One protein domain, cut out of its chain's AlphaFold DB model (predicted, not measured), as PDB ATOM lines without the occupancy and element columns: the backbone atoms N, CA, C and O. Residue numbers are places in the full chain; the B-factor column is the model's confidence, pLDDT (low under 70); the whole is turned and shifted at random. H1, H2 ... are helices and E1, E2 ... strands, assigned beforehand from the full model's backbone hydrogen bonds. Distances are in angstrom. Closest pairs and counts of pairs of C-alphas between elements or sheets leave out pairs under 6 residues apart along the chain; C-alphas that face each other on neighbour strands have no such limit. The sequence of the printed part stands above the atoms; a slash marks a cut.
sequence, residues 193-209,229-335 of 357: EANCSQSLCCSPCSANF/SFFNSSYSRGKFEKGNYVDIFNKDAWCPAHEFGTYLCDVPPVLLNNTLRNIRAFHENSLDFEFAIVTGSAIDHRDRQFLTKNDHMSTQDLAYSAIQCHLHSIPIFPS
ATOM      1  N   GLU A 193     -12.158   6.964  -6.377       92.38
ATOM      2  CA  GLU A 193     -11.332   6.391  -5.313       92.38
ATOM      3  C   GLU A 193     -10.254   7.382  -4.854       92.38
ATOM      4  O   GLU A 193      -9.341   7.733  -5.604       92.38
ATOM      5  N   ALA A 194     -10.351   7.801  -3.597       92.31
ATOM      6  CA  ALA A 194      -9.422   8.690  -2.917       92.31
ATOM      7  C   ALA A 194      -8.395   7.938  -2.059       92.31
ATOM      8  O   ALA A 194      -7.457   8.552  -1.572       92.31
ATOM      9  N   ASN A 195      -8.546   6.628  -1.858       91.19
ATOM     10  CA  ASN A 195      -7.563   5.748  -1.228       91.19
ATOM     11  C   ASN A 195      -7.131   4.683  -2.236       91.19
ATOM     12  O   ASN A 195      -7.451   3.504  -2.112       91.19
ATOM     13  N   CYS A 196      -6.467   5.122  -3.292       90.44
ATOM     14  CA  CYS A 196      -6.089   4.292  -4.421       90.44
ATOM     15  C   CYS A 196      -4.696   3.662  -4.235       90.44
ATOM     16  O   CYS A 196      -3.946   4.023  -3.331       90.44
ATOM     17  N   SER A 197      -4.346   2.691  -5.080       89.00
ATOM     18  CA  SER A 197      -3.009   2.070  -5.080       89.00
ATOM     19  C   SER A 197      -2.030   2.726  -6.061       89.00
ATOM     20  O   SER A 197      -0.862   2.344  -6.099       89.00
ATOM     21  N   GLN A 198      -2.503   3.673  -6.878       86.19
ATOM     22  CA  GLN A 198      -1.667   4.486  -7.765       86.19
ATOM     23  C   GLN A 198      -1.004   5.640  -6.989       86.19
ATOM     24  O   GLN A 198      -1.296   5.854  -5.815       86.19
ATOM     25  N   SER A 199      -0.109   6.393  -7.640       83.81
ATOM     26  CA  SER A 199       0.591   7.523  -7.005       83.81
ATOM     27  C   SER A 199      -0.305   8.733  -6.713       83.81
ATOM     28  O   SER A 199      -0.076   9.424  -5.723       83.81
ATOM     29  N   LEU A 200      -1.321   8.972  -7.549       91.56
ATOM     30  CA  LEU A 200      -2.306  10.040  -7.391       91.56
ATOM     31  C   LEU A 200      -3.727   9.478  -7.497       91.56
ATOM     32  O   LEU A 200      -4.061   8.751  -8.441       91.56
ATOM     33  N   CYS A 201      -4.569   9.843  -6.534       93.75
ATOM     34  CA  CYS A 201      -5.948   9.378  -6.441       93.75
ATOM     35  C   CYS A 201      -6.954  10.416  -6.965       93.75
ATOM     36  O   CYS A 201      -6.588  11.411  -7.588       93.75
ATOM     37  N   CYS A 202      -8.245  10.172  -6.740       94.44
ATOM     38  CA  CYS A 202      -9.351  11.047  -7.128       94.44
ATOM     39  C   CYS A 202      -9.524  11.300  -8.639       94.44
ATOM     40  O   CYS A 202     -10.183  12.263  -9.029       94.44
ATOM     41  N   SER A 203      -8.962  10.452  -9.500       91.69
ATOM     42  CA  SER A 203      -9.249  10.465 -10.939       91.69
ATOM     43  C   SER A 203     -10.296   9.395 -11.290       91.69
ATOM     44  O   SER A 203     -10.461   8.426 -10.542       91.69
ATOM     45  N   PRO A 204     -10.958   9.469 -12.460       89.56
ATOM     46  CA  PRO A 204     -11.846   8.408 -12.941       89.56
ATOM     47  C   PRO A 204     -11.174   7.033 -13.071       89.56
ATOM     48  O   PRO A 204     -11.869   6.022 -13.114       89.56
ATOM     49  N   CYS A 205      -9.841   6.995 -13.159       84.50
ATOM     50  CA  CYS A 205      -9.051   5.773 -13.283       84.50
ATOM     51  C   CYS A 205      -8.442   5.308 -11.953       84.50
ATOM     52  O   CYS A 205      -7.778   4.271 -11.923       84.50
ATOM     53  N   SER A 206      -8.637   6.058 -10.866       89.88
ATOM     54  CA  SER A 206      -8.103   5.708  -9.553       89.88
ATOM     55  C   SER A 206      -8.841   4.491  -9.000       89.88
ATOM     56  O   SER A 206     -10.070   4.434  -9.001       89.88
ATOM     57  N   ALA A 207      -8.074   3.511  -8.527       88.56
ATOM     58  CA  ALA A 207      -8.599   2.262  -7.992       88.56
ATOM     59  C   ALA A 207      -7.700   1.731  -6.874       88.56
ATOM     60  O   ALA A 207      -6.472   1.847  -6.939       88.56
ATOM     61  N   ASN A 208      -8.303   1.108  -5.866       88.94
ATOM     62  CA  ASN A 208      -7.569   0.365  -4.851       88.94
ATOM     63  C   ASN A 208      -7.474  -1.104  -5.275       88.94
ATOM     64  O   ASN A 208      -8.489  -1.739  -5.554       88.94
ATOM     65  N   PHE A 209      -6.260  -1.649  -5.335       87.62
ATOM     66  CA  PHE A 209      -6.046  -3.066  -5.645       87.62
ATOM     67  C   PHE A 209      -6.224  -3.974  -4.419       87.62
ATOM     68  O   PHE A 209      -6.229  -5.196  -4.557       87.62
ATOM     69  N   SER A 229     -19.111  16.650   1.449       85.88
ATOM     70  CA  SER A 229     -19.806  17.277   0.328       85.88
ATOM     71  C   SER A 229     -19.545  16.484  -0.946       85.88
ATOM     72  O   SER A 229     -18.399  16.358  -1.374       85.88
ATOM     73  N   PHE A 230     -20.612  15.964  -1.554       90.69
ATOM     74  CA  PHE A 230     -20.565  15.177  -2.789       90.69
ATOM     75  C   PHE A 230     -21.410  15.837  -3.876       90.69
ATOM     76  O   PHE A 230     -22.396  15.273  -4.344       90.69
ATOM     77  N   PHE A 231     -21.061  17.061  -4.259       92.94
ATOM     78  CA  PHE A 231     -21.696  17.748  -5.381       92.94
ATOM     79  C   PHE A 231     -20.674  17.956  -6.487       92.94
ATOM     80  O   PHE A 231     -19.547  18.368  -6.228       92.94
ATOM     81  N   ASN A 232     -21.073  17.695  -7.731       92.50
ATOM     82  CA  ASN A 232     -20.221  17.952  -8.888       92.50
ATOM     83  C   ASN A 232     -20.284  19.434  -9.287       92.50
ATOM     84  O   ASN A 232     -20.788  19.780 -10.357       92.50
ATOM     85  N   SER A 233     -19.912  20.313  -8.358       95.56
ATOM     86  CA  SER A 233     -19.959  21.759  -8.555       95.56
ATOM     87  C   SER A 233     -18.828  22.239  -9.450       95.56
ATOM     88  O   SER A 233     -17.823  21.563  -9.650       95.56
ATOM     89  N   SER A 234     -18.986  23.442  -9.983       93.94
ATOM     90  CA  SER A 234     -18.011  24.037 -10.887       93.94
ATOM     91  C   SER A 234     -17.947  25.546 -10.713       93.94
ATOM     92  O   SER A 234     -18.765  26.161 -10.026       93.94
ATOM     93  N   TYR A 235     -16.962  26.155 -11.365       91.12
ATOM     94  CA  TYR A 235     -16.919  27.594 -11.559       91.12
ATOM     95  C   TYR A 235     -17.161  27.925 -13.026       91.12
ATOM     96  O   TYR A 235     -16.464  27.423 -13.905       91.12
ATOM     97  N   SER A 236     -18.117  28.813 -13.281       86.12
ATOM     98  CA  SER A 236     -18.400  29.355 -14.608       86.12
ATOM     99  C   SER A 236     -18.273  30.869 -14.549       86.12
ATOM    100  O   SER A 236     -18.918  31.533 -13.734       86.12
ATOM    101  N   ARG A 237     -17.387  31.436 -15.379       81.69
ATOM    102  CA  ARG A 237     -17.128  32.891 -15.440       81.69
ATOM    103  C   ARG A 237     -16.870  33.514 -14.053       81.69
ATOM    104  O   ARG A 237     -17.418  34.564 -13.724       81.69
ATOM    105  N   GLY A 238     -16.084  32.827 -13.219       77.44
ATOM    106  CA  GLY A 238     -15.718  33.278 -11.870       77.44
ATOM    107  C   GLY A 238     -16.810  33.138 -10.799       77.44
ATOM    108  O   GLY A 238     -16.587  33.534  -9.656       77.44
ATOM    109  N   LYS A 239     -17.973  32.561 -11.123       86.56
ATOM    110  CA  LYS A 239     -19.057  32.303 -10.166       86.56
ATOM    111  C   LYS A 239     -19.145  30.821  -9.825       86.56
ATOM    112  O   LYS A 239     -19.047  29.980 -10.712       86.56
ATOM    113  N   PHE A 240     -19.345  30.535  -8.540       92.88
ATOM    114  CA  PHE A 240     -19.602  29.183  -8.058       92.88
ATOM    115  C   PHE A 240     -21.002  28.739  -8.477       92.88
ATOM    116  O   PHE A 240     -21.986  29.432  -8.201       92.88
ATOM    117  N   GLU A 241     -21.082  27.576  -9.102       94.75
ATOM    118  CA  GLU A 241     -22.323  26.925  -9.495       94.75
ATOM    119  C   GLU A 241     -22.395  25.584  -8.772       94.75
ATOM    120  O   GLU A 241     -21.582  24.688  -9.013       94.75
ATOM    121  N   LYS A 242     -23.357  25.460  -7.849       94.25
ATOM    122  CA  LYS A 242     -23.564  24.211  -7.118       94.25
ATOM    123  C   LYS A 242     -24.060  23.140  -8.087       94.25
ATOM    124  O   LYS A 242     -25.091  23.325  -8.732       94.25
ATOM    125  N   GLY A 243     -23.335  22.033  -8.154       93.56
ATOM    126  CA  GLY A 243     -23.663  20.912  -9.021       93.56
ATOM    127  C   GLY A 243     -24.740  19.994  -8.458       93.56
ATOM    128  O   GLY A 243     -25.259  20.185  -7.355       93.56
ATOM    129  N   ASN A 244     -25.044  18.946  -9.220       94.00
ATOM    130  CA  ASN A 244     -25.897  17.858  -8.756       94.00
ATOM    131  C   ASN A 244     -25.165  17.007  -7.714       94.00
ATOM    132  O   ASN A 244     -23.940  16.873  -7.760       94.00
ATOM    133  N   TYR A 245     -25.933  16.413  -6.799       90.88
ATOM    134  CA  TYR A 245     -25.408  15.412  -5.876       90.88
ATOM    135  C   TYR A 245     -24.884  14.205  -6.662       90.88
ATOM    136  O   TYR A 245     -25.546  13.729  -7.589       90.88
ATOM    137  N   VAL A 246     -23.698  13.728  -6.298       89.38
ATOM    138  CA  VAL A 246     -23.084  12.529  -6.861       89.38
ATOM    139  C   VAL A 246     -23.436  11.357  -5.964       89.38
ATOM    140  O   VAL A 246     -23.074  11.333  -4.790       89.38
ATOM    141  N   ASP A 247     -24.155  10.392  -6.530       84.44
ATOM    142  CA  ASP A 247     -24.533   9.182  -5.816       84.44
ATOM    143  C   ASP A 247     -23.300   8.314  -5.528       84.44
ATOM    144  O   ASP A 247     -22.693   7.745  -6.438       84.44
ATOM    145  N   ILE A 248     -22.944   8.227  -4.246       83.81
ATOM    146  CA  ILE A 248     -21.829   7.424  -3.740       83.81
ATOM    147  C   ILE A 248     -22.208   5.954  -3.499       83.81
ATOM    148  O   ILE A 248     -21.324   5.149  -3.230       83.81
ATOM    149  N   PHE A 249     -23.494   5.587  -3.565       75.12
ATOM    150  CA  PHE A 249     -23.962   4.221  -3.282       75.12
ATOM    151  C   PHE A 249     -23.809   3.276  -4.478       75.12
ATOM    152  O   PHE A 249     -23.731   2.065  -4.300       75.12
ATOM    153  N   ASN A 250     -23.747   3.826  -5.690       65.88
ATOM    154  CA  ASN A 250     -23.587   3.081  -6.942       65.88
ATOM    155  C   ASN A 250     -22.160   3.181  -7.514       65.88
ATOM    156  O   ASN A 250     -21.963   3.060  -8.725       65.88
ATOM    157  N   LYS A 251     -21.168   3.478  -6.668       70.44
ATOM    158  CA  LYS A 251     -19.767   3.640  -7.067       70.44
ATOM    159  C   LYS A 251     -18.897   2.573  -6.415       70.44
ATOM    160  O   LYS A 251     -19.034   2.304  -5.230       70.44
ATOM    161  N   ASP A 252     -17.949   2.051  -7.186       74.50
ATOM    162  CA  ASP A 252     -16.985   1.032  -6.744       74.50
ATOM    163  C   ASP A 252     -15.811   1.612  -5.926       74.50
ATOM    164  O   ASP A 252     -14.807   0.940  -5.708       74.50
ATOM    165  N   ALA A 253     -15.910   2.869  -5.481       83.12
ATOM    166  CA  ALA A 253     -14.894   3.502  -4.649       83.12
ATOM    167  C   ALA A 253     -15.092   3.094  -3.186       83.12
ATOM    168  O   ALA A 253     -16.138   3.365  -2.589       83.12
ATOM    169  N   TRP A 254     -14.063   2.508  -2.582       82.25
ATOM    170  CA  TRP A 254     -14.020   2.296  -1.139       82.25
ATOM    171  C   TRP A 254     -14.039   3.650  -0.438       82.25
ATOM    172  O   TRP A 254     -14.839   3.846   0.482       82.25
ATOM    173  N   CYS A 255     -13.147   4.568  -0.830       87.75
ATOM    174  CA  CYS A 255     -13.019   5.897  -0.240       87.75
ATOM    175  C   CYS A 255     -13.428   6.967  -1.263       87.75
ATOM    176  O   CYS A 255     -12.597   7.376  -2.067       87.75
ATOM    177  N   PRO A 256     -14.689   7.426  -1.281       89.81
ATOM    178  CA  PRO A 256     -15.163   8.387  -2.268       89.81
ATOM    179  C   PRO A 256     -14.557   9.779  -2.039       89.81
ATOM    180  O   PRO A 256     -14.649  10.344  -0.951       89.81
ATOM    181  N   ALA A 257     -13.988  10.355  -3.093       92.38
ATOM    182  CA  ALA A 257     -13.435  11.707  -3.133       92.38
ATOM    183  C   ALA A 257     -14.490  12.802  -2.861       92.38
ATOM    184  O   ALA A 257     -15.588  12.765  -3.424       92.38
ATOM    185  N   HIS A 258     -14.156  13.801  -2.039       92.25
ATOM    186  CA  HIS A 258     -15.057  14.912  -1.691       92.25
ATOM    187  C   HIS A 258     -14.948  16.099  -2.667       92.25
ATOM    188  O   HIS A 258     -13.919  16.334  -3.282       92.25
ATOM    189  N   GLU A 259     -15.978  16.939  -2.757       93.62
ATOM    190  CA  GLU A 259     -16.050  18.087  -3.684       93.62
ATOM    191  C   GLU A 259     -14.857  19.061  -3.623       93.62
ATOM    192  O   GLU A 259     -14.406  19.559  -4.653       93.62
ATOM    193  N   PHE A 260     -14.342  19.345  -2.425       93.44
ATOM    194  CA  PHE A 260     -13.269  20.325  -2.213       93.44
ATOM    195  C   PHE A 260     -11.899  19.683  -1.963       93.44
ATOM    196  O   PHE A 260     -10.991  20.371  -1.503       93.44
ATOM    197  N   GLY A 261     -11.732  18.395  -2.267       93.31
ATOM    198  CA  GLY A 261     -10.455  17.696  -2.137       93.31
ATOM    199  C   GLY A 261     -10.445  16.617  -1.055       93.31
ATOM    200  O   GLY A 261     -11.350  16.490  -0.227       93.31
ATOM    201  N   THR A 262      -9.404  15.788  -1.081       91.19
ATOM    202  CA  THR A 262      -9.171  14.683  -0.137       91.19
ATOM    203  C   THR A 262      -7.662  14.473   0.020       91.19
ATOM    204  O   THR A 262      -6.901  14.859  -0.858       91.19
ATOM    205  N   TYR A 263      -7.214  13.895   1.138       87.50
ATOM    206  CA  TYR A 263      -5.803  13.906   1.550       87.50
ATOM    207  C   TYR A 263      -4.791  13.272   0.580       87.50
ATOM    208  O   TYR A 263      -3.631  13.663   0.616       87.50
ATOM    209  N   LEU A 264      -5.189  12.303  -0.247       91.00
ATOM    210  CA  LEU A 264      -4.294  11.616  -1.198       91.00
ATOM    211  C   LEU A 264      -4.477  12.104  -2.642       91.00
ATOM    212  O   LEU A 264      -4.157  11.400  -3.601       91.00
ATOM    213  N   CYS A 265      -5.061  13.285  -2.794       94.75
ATOM    214  CA  CYS A 265      -5.423  13.848  -4.079       94.75
ATOM    215  C   CYS A 265      -4.873  15.257  -4.206       94.75
ATOM    216  O   CYS A 265      -4.610  15.933  -3.210       94.75
ATOM    217  N   ASP A 266      -4.741  15.691  -5.448       96.31
ATOM    218  CA  ASP A 266      -4.320  17.034  -5.781       96.31
ATOM    219  C   ASP A 266      -5.536  17.967  -5.871       96.31
ATOM    220  O   ASP A 266      -6.679  17.586  -5.585       96.31
ATOM    221  N   VAL A 267      -5.292  19.240  -6.177       96.62
ATOM    222  CA  VAL A 267      -6.283  20.300  -5.996       96.62
ATOM    223  C   VAL A 267      -7.368  20.215  -7.075       96.62
ATOM    224  O   VAL A 267      -7.061  20.403  -8.255       96.62
ATOM    225  N   PRO A 268      -8.655  20.025  -6.712       96.56
ATOM    226  CA  PRO A 268      -9.736  20.125  -7.681       96.56
ATOM    227  C   PRO A 268      -9.907  21.569  -8.178       96.56
ATOM    228  O   PRO A 268      -9.727  22.519  -7.401       96.56
ATOM    229  N   PRO A 269     -10.384  21.780  -9.421       95.69
ATOM    230  CA  PRO A 269     -10.628  23.118  -9.965       95.69
ATOM    231  C   PRO A 269     -11.539  23.991  -9.090       95.69
ATOM    232  O   PRO A 269     -11.374  25.214  -9.037       95.69
ATOM    233  N   VAL A 270     -12.495  23.374  -8.388       95.75
ATOM    234  CA  VAL A 270     -13.418  24.058  -7.473       95.75
ATOM    235  C   VAL A 270     -12.683  24.645  -6.270       95.75
ATOM    236  O   VAL A 270     -12.938  25.798  -5.917       95.75
ATOM    237  N   LEU A 271     -11.754  23.894  -5.663       95.88
ATOM    238  CA  LEU A 271     -10.961  24.376  -4.531       95.88
ATOM    239  C   LEU A 271     -10.061  25.539  -4.962       95.88
ATOM    240  O   LEU A 271     -10.070  26.576  -4.301       95.88
ATOM    241  N   LEU A 272      -9.359  25.411  -6.095       95.94
ATOM    242  CA  LEU A 272      -8.500  26.480  -6.617       95.94
ATOM    243  C   LEU A 272      -9.283  27.783  -6.835       95.94
ATOM    244  O   LEU A 272      -8.901  28.839  -6.331       95.94
ATOM    245  N   ASN A 273     -10.412  27.709  -7.545       95.69
ATOM    246  CA  ASN A 273     -11.236  28.888  -7.812       95.69
ATOM    247  C   ASN A 273     -11.822  29.495  -6.534       95.69
ATOM    248  O   ASN A 273     -11.873  30.718  -6.411       95.69
ATOM    249  N   ASN A 274     -12.252  28.663  -5.581       95.44
ATOM    250  CA  ASN A 274     -12.769  29.155  -4.309       95.44
ATOM    251  C   ASN A 274     -11.680  29.894  -3.523       95.44
ATOM    252  O   ASN A 274     -11.918  30.999  -3.037       95.44
ATOM    253  N   THR A 275     -10.473  29.336  -3.457       95.75
ATOM    254  CA  THR A 275      -9.320  29.967  -2.804       95.75
ATOM    255  C   THR A 275      -8.990  31.317  -3.440       95.75
ATOM    256  O   THR A 275      -8.958  32.330  -2.742       95.75
ATOM    257  N   LEU A 276      -8.835  31.369  -4.766       95.81
ATOM    258  CA  LEU A 276      -8.499  32.605  -5.482       95.81
ATOM    259  C   LEU A 276      -9.584  33.680  -5.349       95.81
ATOM    260  O   LEU A 276      -9.271  34.850  -5.135       95.81
ATOM    261  N   ARG A 277     -10.863  33.288  -5.394       95.19
ATOM    262  CA  ARG A 277     -11.987  34.201  -5.155       95.19
ATOM    263  C   ARG A 277     -11.945  34.800  -3.748       95.19
ATOM    264  O   ARG A 277     -12.209  35.990  -3.594       95.19
ATOM    265  N   ASN A 278     -11.648  33.995  -2.726       95.31
ATOM    266  CA  ASN A 278     -11.554  34.489  -1.350       95.31
ATOM    267  C   ASN A 278     -10.343  35.407  -1.163       95.31
ATOM    268  O   ASN A 278     -10.474  36.433  -0.506       95.31
ATOM    269  N   ILE A 279      -9.204  35.095  -1.788       96.44
ATOM    270  CA  ILE A 279      -8.028  35.976  -1.793       96.44
ATOM    271  C   ILE A 279      -8.368  37.324  -2.427       96.44
ATOM    272  O   ILE A 279      -8.079  38.360  -1.837       96.44
ATOM    273  N   ARG A 280      -9.028  37.321  -3.590       95.31
ATOM    274  CA  ARG A 280      -9.504  38.544  -4.246       95.31
ATOM    275  C   ARG A 280     -10.435  39.344  -3.332       95.31
ATOM    276  O   ARG A 280     -10.247  40.540  -3.164       95.31
ATOM    277  N   ALA A 281     -11.425  38.693  -2.724       95.00
ATOM    278  CA  ALA A 281     -12.350  39.375  -1.823       95.00
ATOM    279  C   ALA A 281     -11.624  39.959  -0.600       95.00
ATOM    280  O   ALA A 281     -11.941  41.064  -0.167       95.00
ATOM    281  N   PHE A 282     -10.638  39.245  -0.059       95.56
ATOM    282  CA  PHE A 282      -9.812  39.734   1.038       95.56
ATOM    283  C   PHE A 282      -8.964  40.937   0.610       95.56
ATOM    284  O   PHE A 282      -8.907  41.921   1.342       95.56
ATOM    285  N   HIS A 283      -8.407  40.900  -0.602       96.19
ATOM    286  CA  HIS A 283      -7.680  42.010  -1.212       96.19
ATOM    287  C   HIS A 283      -8.539  43.272  -1.347       96.19
ATOM    288  O   HIS A 283      -8.164  44.345  -0.889       96.19
ATOM    289  N   GLU A 284      -9.734  43.121  -1.918       94.56
ATOM    290  CA  GLU A 284     -10.637  44.237  -2.211       94.56
ATOM    291  C   GLU A 284     -11.286  44.842  -0.951       94.56
ATOM    292  O   GLU A 284     -11.672  46.007  -0.970       94.56
ATOM    293  N   ASN A 285     -11.441  44.067   0.133       96.19
ATOM    294  CA  ASN A 285     -12.266  44.475   1.281       96.19
ATOM    295  C   ASN A 285     -11.534  44.539   2.628       96.19
ATOM    296  O   ASN A 285     -12.109  45.043   3.593       96.19
ATOM    297  N   SER A 286     -10.339  43.963   2.764       94.06
ATOM    298  CA  SER A 286      -9.715  43.771   4.085       94.06
ATOM    299  C   SER A 286      -8.216  44.033   4.120       94.06
ATOM    300  O   SER A 286      -7.745  44.601   5.104       94.06
ATOM    301  N   LEU A 287      -7.463  43.625   3.097       92.81
ATOM    302  CA  LEU A 287      -6.012  43.763   3.078       92.81
ATOM    303  C   LEU A 287      -5.491  44.009   1.664       92.81
ATOM    304  O   LEU A 287      -5.418  43.089   0.859       92.81
ATOM    305  N   ASP A 288      -5.057  45.231   1.389       94.88
ATOM    306  CA  ASP A 288      -4.478  45.569   0.093       94.88
ATOM    307  C   ASP A 288      -3.103  44.896  -0.092       94.88
ATOM    308  O   ASP A 288      -2.243  44.978   0.792       94.88
ATOM    309  N   PHE A 289      -2.916  44.202  -1.218       97.50
ATOM    310  CA  PHE A 289      -1.686  43.484  -1.567       97.50
ATOM    311  C   PHE A 289      -0.972  44.262  -2.663       97.50
ATOM    312  O   PHE A 289      -1.537  44.466  -3.735       97.50
ATOM    313  N   GLU A 290       0.291  44.607  -2.432       97.31
ATOM    314  CA  GLU A 290       1.074  45.393  -3.389       97.31
ATOM    315  C   GLU A 290       1.468  44.558  -4.615       97.31
ATOM    316  O   GLU A 290       1.505  45.039  -5.745       97.31
ATOM    317  N   PHE A 291       1.774  43.278  -4.390       97.44
ATOM    318  CA  PHE A 291       2.072  42.310  -5.437       97.44
ATOM    319  C   PHE A 291       1.922  40.874  -4.929       97.44
ATOM    320  O   PHE A 291       1.830  40.607  -3.725       97.44
ATOM    321  N   ALA A 292       1.933  39.938  -5.874       96.88
ATOM    322  CA  ALA A 292       1.921  38.511  -5.629       96.88
ATOM    323  C   ALA A 292       3.192  37.838  -6.164       96.88
ATOM    324  O   ALA A 292       3.637  38.119  -7.275       96.88
ATOM    325  N   ILE A 293       3.743  36.901  -5.397       96.44
ATOM    326  CA  ILE A 293       4.782  35.963  -5.828       96.44
ATOM    327  C   ILE A 293       4.106  34.616  -6.085       96.44
ATOM    328  O   ILE A 293       3.397  34.110  -5.213       96.44
ATOM    329  N   VAL A 294       4.325  34.032  -7.264       94.31
ATOM    330  CA  VAL A 294       3.755  32.726  -7.637       94.31
ATOM    331  C   VAL A 294       4.879  31.736  -7.926       94.31
ATOM    332  O   VAL A 294       5.515  31.823  -8.971       94.31
ATOM    333  N   THR A 295       5.120  30.780  -7.030       92.69
ATOM    334  CA  THR A 295       6.293  29.887  -7.067       92.69
ATOM    335  C   THR A 295       6.129  28.604  -7.899       92.69
ATOM    336  O   THR A 295       6.829  27.622  -7.676       92.69
ATOM    337  N   GLY A 296       5.240  28.611  -8.898       86.31
ATOM    338  CA  GLY A 296       5.045  27.482  -9.818       86.31
ATOM    339  C   GLY A 296       4.419  26.241  -9.167       86.31
ATOM    340  O   GLY A 296       3.658  26.358  -8.199       86.31
ATOM    341  N   SER A 297       4.722  25.064  -9.731       89.06
ATOM    342  CA  SER A 297       4.134  23.763  -9.370       89.06
ATOM    343  C   SER A 297       2.619  23.774  -9.567       89.06
ATOM    344  O   SER A 297       1.824  23.651  -8.632       89.06
ATOM    345  N   ALA A 298       2.223  24.059 -10.805       92.62
ATOM    346  CA  ALA A 298       0.840  24.189 -11.231       92.62
ATOM    347  C   ALA A 298       0.178  22.841 -11.522       92.62
ATOM    348  O   ALA A 298      -1.048  22.763 -11.511       92.62
ATOM    349  N   ILE A 299       0.964  21.803 -11.802       93.12
ATOM    350  CA  ILE A 299       0.485  20.556 -12.399       93.12
ATOM    351  C   ILE A 299       0.457  19.453 -11.348       93.12
ATOM    352  O   ILE A 299       1.331  19.379 -10.492       93.12
ATOM    353  N   ASP A 300      -0.560  18.600 -11.417       92.94
ATOM    354  CA  ASP A 300      -0.707  17.463 -10.517       92.94
ATOM    355  C   ASP A 300       0.428  16.420 -10.594       92.94
ATOM    356  O   ASP A 300       1.284  16.369 -11.491       92.94
ATOM    357  N   HIS A 301       0.395  15.508  -9.633       92.19
ATOM    358  CA  HIS A 301       1.329  14.414  -9.441       92.19
ATOM    359  C   HIS A 301       0.952  13.148 -10.217       92.19
ATOM    360  O   HIS A 301       1.502  12.090  -9.920       92.19
ATOM    361  N   ARG A 302       0.089  13.226 -11.245       87.56
ATOM    362  CA  ARG A 302      -0.320  12.030 -11.999       87.56
ATOM    363  C   ARG A 302       0.887  11.267 -12.542       87.56
ATOM    364  O   ARG A 302       1.893  11.878 -12.943       87.56
ATOM    365  N   ASP A 303       0.761   9.939 -12.583       85.88
ATOM    366  CA  ASP A 303       1.813   9.064 -13.090       85.88
ATOM    367  C   ASP A 303       2.241   9.472 -14.500       85.88
ATOM    368  O   ASP A 303       1.428   9.802 -15.365       85.88
ATOM    369  N   ARG A 304       3.544   9.361 -14.764       87.19
ATOM    370  CA  ARG A 304       4.167   9.738 -16.043       87.19
ATOM    371  C   ARG A 304       3.542   9.039 -17.257       87.19
ATOM    372  O   ARG A 304       3.551   9.603 -18.350       87.19
ATOM    373  N   GLN A 305       2.984   7.844 -17.057       85.12
ATOM    374  CA  GLN A 305       2.300   7.060 -18.090       85.12
ATOM    375  C   GLN A 305       0.933   7.625 -18.507       85.12
ATOM    376  O   GLN A 305       0.452   7.275 -19.583       85.12
ATOM    377  N   PHE A 306       0.329   8.477 -17.673       85.69
ATOM    378  CA  PHE A 306      -0.971   9.121 -17.894       85.69
ATOM    379  C   PHE A 306      -0.845  10.641 -18.088       85.69
ATOM    380  O   PHE A 306      -1.842  11.355 -18.052       85.69
ATOM    381  N   LEU A 307       0.382  11.148 -18.263       87.75
ATOM    382  CA  LEU A 307       0.653  12.565 -18.478       87.75
ATOM    383  C   LEU A 307       1.100  12.813 -19.919       87.75
ATOM    384  O   LEU A 307       2.257  12.556 -20.279       87.75
ATOM    385  N   THR A 308       0.203  13.383 -20.720       92.62
ATOM    386  CA  THR A 308       0.561  13.902 -22.041       92.62
ATOM    387  C   THR A 308       1.167  15.305 -21.934       92.62
ATOM    388  O   THR A 308       0.956  16.035 -20.961       92.62
ATOM    389  N   LYS A 309       1.912  15.719 -22.960       93.94
ATOM    390  CA  LYS A 309       2.408  17.093 -23.102       93.94
ATOM    391  C   LYS A 309       1.254  18.094 -23.174       93.94
ATOM    392  O   LYS A 309       1.365  19.192 -22.637       93.94
ATOM    393  N   ASN A 310       0.158  17.719 -23.834       95.19
ATOM    394  CA  ASN A 310      -1.014  18.578 -23.952       95.19
ATOM    395  C   ASN A 310      -1.710  18.761 -22.599       95.19
ATOM    396  O   ASN A 310      -2.028  19.889 -22.236       95.19
ATOM    397  N   ASP A 311      -1.881  17.686 -21.826       92.19
ATOM    398  CA  ASP A 311      -2.452  17.771 -20.477       92.19
ATOM    399  C   ASP A 311      -1.588  18.667 -19.594       92.19
ATOM    400  O   ASP A 311      -2.114  19.567 -18.945       92.19
ATOM    401  N   HIS A 312      -0.264  18.486 -19.646       93.25
ATOM    402  CA  HIS A 312       0.698  19.312 -18.920       93.25
ATOM    403  C   HIS A 312       0.523  20.806 -19.243       93.25
ATOM    404  O   HIS A 312       0.279  21.611 -18.344       93.25
ATOM    405  N   MET A 313       0.565  21.170 -20.529       93.88
ATOM    406  CA  MET A 313       0.397  22.559 -20.972       93.88
ATOM    407  C   MET A 313      -0.988  23.113 -20.614       93.88
ATOM    408  O   MET A 313      -1.089  24.201 -20.058       93.88
ATOM    409  N   SER A 314      -2.055  22.352 -20.868       95.19
ATOM    410  CA  SER A 314      -3.429  22.793 -20.602       95.19
ATOM    411  C   SER A 314      -3.723  22.973 -19.111       95.19
ATOM    412  O   SER A 314      -4.436  23.900 -18.735       95.19
ATOM    413  N   THR A 315      -3.143  22.133 -18.248       94.94
ATOM    414  CA  THR A 315      -3.269  22.239 -16.787       94.94
ATOM    415  C   THR A 315      -2.570  23.493 -16.287       94.94
ATOM    416  O   THR A 315      -3.139  24.254 -15.504       94.94
ATOM    417  N   GLN A 316      -1.360  23.742 -16.792       93.81
ATOM    418  CA  GLN A 316      -0.605  24.950 -16.497       93.81
ATOM    419  C   GLN A 316      -1.375  26.201 -16.944       93.81
ATOM    420  O   GLN A 316      -1.599  27.109 -16.139       93.81
ATOM    421  N   ASP A 317      -1.854  26.220 -18.189       94.12
ATOM    422  CA  ASP A 317      -2.646  27.322 -18.737       94.12
ATOM    423  C   ASP A 317      -3.920  27.559 -17.920       94.12
ATOM    424  O   ASP A 317      -4.251  28.708 -17.621       94.12
ATOM    425  N   LEU A 318      -4.614  26.498 -17.501       94.12
ATOM    426  CA  LEU A 318      -5.820  26.593 -16.680       94.12
ATOM    427  C   LEU A 318      -5.525  27.205 -15.302       94.12
ATOM    428  O   LEU A 318      -6.247  28.107 -14.868       94.12
ATOM    429  N   ALA A 319      -4.459  26.758 -14.635       94.56
ATOM    430  CA  ALA A 319      -4.059  27.275 -13.328       94.56
ATOM    431  C   ALA A 319      -3.689  28.767 -13.398       94.56
ATOM    432  O   ALA A 319      -4.222  29.577 -12.633       94.56
ATOM    433  N   TYR A 320      -2.836  29.157 -14.350       93.69
ATOM    434  CA  TYR A 320      -2.427  30.555 -14.502       93.69
ATOM    435  C   TYR A 320      -3.557  31.448 -15.026       93.69
ATOM    436  O   TYR A 320      -3.671  32.591 -14.582       93.69
ATOM    437  N   SER A 321      -4.444  30.935 -15.883       93.06
ATOM    438  CA  SER A 321      -5.644  31.667 -16.311       93.06
ATOM    439  C   SER A 321      -6.592  31.928 -15.141       93.06
ATOM    440  O   SER A 321      -7.149  33.020 -15.039       93.06
ATOM    441  N   ALA A 322      -6.755  30.968 -14.222       93.25
ATOM    442  CA  ALA A 322      -7.544  31.175 -13.011       93.25
ATOM    443  C   ALA A 322      -6.922  32.260 -12.116       93.25
ATOM    444  O   ALA A 322      -7.634  33.158 -11.663       93.25
ATOM    445  N   ILE A 323      -5.598  32.225 -11.918       94.06
ATOM    446  CA  ILE A 323      -4.866  33.259 -11.168       94.06
ATOM    447  C   ILE A 323      -5.081  34.632 -11.805       94.06
ATOM    448  O   ILE A 323      -5.503  35.558 -11.116       94.06
ATOM    449  N   GLN A 324      -4.851  34.762 -13.114       92.56
ATOM    450  CA  GLN A 324      -5.038  36.023 -13.833       92.56
ATOM    451  C   GLN A 324      -6.486  36.512 -13.758       92.56
ATOM    452  O   GLN A 324      -6.717  37.694 -13.542       92.56
ATOM    453  N   CYS A 325      -7.471  35.619 -13.891       92.56
ATOM    454  CA  CYS A 325      -8.885  35.983 -13.841       92.56
ATOM    455  C   CYS A 325      -9.307  36.538 -12.472       92.56
ATOM    456  O   CYS A 325     -10.104  37.476 -12.408       92.56
ATOM    457  N   HIS A 326      -8.821  35.949 -11.376       93.19
ATOM    458  CA  HIS A 326      -9.217  36.357 -10.023       93.19
ATOM    459  C   HIS A 326      -8.359  37.488  -9.465       93.19
ATOM    460  O   HIS A 326      -8.886  38.339  -8.758       93.19
ATOM    461  N   LEU A 327      -7.068  37.520  -9.789       94.38
ATOM    462  CA  LEU A 327      -6.090  38.448  -9.213       94.38
ATOM    463  C   LEU A 327      -5.619  39.505 -10.222       94.38
ATOM    464  O   LEU A 327      -4.527  40.044 -10.085       94.38
ATOM    465  N   HIS A 328      -6.438  39.822 -11.232       92.38
ATOM    466  CA  HIS A 328      -6.095  40.756 -12.315       92.38
ATOM    467  C   HIS A 328      -5.689  42.166 -11.847       92.38
ATOM    468  O   HIS A 328      -5.102  42.915 -12.625       92.38
ATOM    469  N   SER A 329      -6.062  42.570 -10.627       94.56
ATOM    470  CA  SER A 329      -5.712  43.869 -10.043       94.56
ATOM    471  C   SER A 329      -4.348  43.880  -9.352       94.56
ATOM    472  O   SER A 329      -3.854  44.959  -9.044       94.56
ATOM    473  N   ILE A 330      -3.744  42.712  -9.116       96.06
ATOM    474  CA  ILE A 330      -2.496  42.561  -8.363       96.06
ATOM    475  C   ILE A 330      -1.358  42.260  -9.353       96.06
ATOM    476  O   ILE A 330      -1.467  41.310 -10.132       96.06
ATOM    477  N   PRO A 331      -0.240  43.007  -9.332       96.69
ATOM    478  CA  PRO A 331       0.965  42.634 -10.071       96.69
ATOM    479  C   PRO A 331       1.478  41.250  -9.646       96.69
ATOM    480  O   PRO A 331       1.687  41.002  -8.461       96.69
ATOM    481  N   ILE A 332       1.700  40.342 -10.601       95.19
ATOM    482  CA  ILE A 332       2.134  38.961 -10.331       95.19
ATOM    483  C   ILE A 332       3.560  38.733 -10.841       95.19
ATOM    484  O   ILE A 332       3.850  38.955 -12.016       95.19
ATOM    485  N   PHE A 333       4.418  38.205  -9.970       95.31
ATOM    486  CA  PHE A 333       5.789  37.788 -10.261       95.31
ATOM    487  C   PHE A 333       5.899  36.257 -10.180       95.31
ATOM    488  O   PHE A 333       6.007  35.703  -9.080       95.31
ATOM    489  N   PRO A 334       5.833  35.544 -11.321       92.38
ATOM    490  CA  PRO A 334       5.921  34.092 -11.336       92.38
ATOM    491  C   PRO A 334       7.375  33.597 -11.324       92.38
ATOM    492  O   PRO A 334       8.271  34.239 -11.876       92.38
ATOM    493  N   SER A 335       7.591  32.402 -10.776       90.25
ATOM    494  CA  SER A 335       8.780  31.583 -11.015       90.25
ATOM    495  C   SER A 335       8.411  30.287 -11.736       90.25
ATOM    496  O   SER A 335       7.273  29.821 -11.680       90.25
TER     497      SER A 335
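AT A GLANCE: This is residues 193 to 209 and 229 to 335 of the 357 residues of an uncharacterized protein of Meyerozyma guilliermondii (strain ATCC 6260 / CBS 566 / DSM 6381 / JCM 1539 / NBRC 10279 / NRRL Y-324) (UniProt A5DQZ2). Two long helices, H1 and H2, run the same way at a small angle, H2 meeting H1 with its residues 322 to 326 alone; the small parallel pair E3 and E4 lies toward one end of the long axis, and the hairpin E1 and E2 packs by H1. Much of the unnamed stretches 193 to 209 and 242 to 268 fills the opposite end. The 124 printed residues hold named elements in the order E1, E2, H1, E3, H2, E4, a mixed class with under half of the residues in them. The whole is only just compact, close to loose, with a radius of gyration of the C-alphas of 16.4 A, and elongated, spanning 49 by 32 by 22 A.

HOW THE PARTS SIT: E3, residues 289 to 294, and E4, residues 332 to 334, are parallel neighbours at 19 degrees; N 333 and O 292 are 2.8 A apart, within hydrogen-bond range. With H2, residues 309 to 326, they form a strand-helix-strand unit, two parallel strands with a helix between in the chain, its crossover right-handed. H1, residues 269 to 285, touches H2 at a shallow tilt of 25 degrees, their closest C-alphas, Leu 276 and His 326, 5.9 A apart. E1, residues 234 to 236, and E2, residues 239 to 241, form an antiparallel hairpin, with N 241 and O 234 at 2.9 A. The closest C-alphas of E1 and H1, Ser 234 and Val 270, are 5.7 A apart. E1 and H2 are apart. In H1 and H2 every O i to N i+4 pair is within hydrogen-bond range.

IN THESE COORDINATES: E1 begins at C-alpha 234 (-18.011, 24.037, -10.887). H1 measures 24.2 A, E3 13.5 A and H2 26.0 A. E4 ends at C-alpha 334 (5.921, 34.092, -11.336).

THE WHOLE: The C-alphas farthest apart, Asn 250 and Glu 290, are 49.1 A apart. Residues 210 to 228 are not printed, a gap of 25.3 A between C-alphas 209 and 229. The links E2 to H1 and E3 to H2 are long. Only residue 250 has a pLDDT under 70.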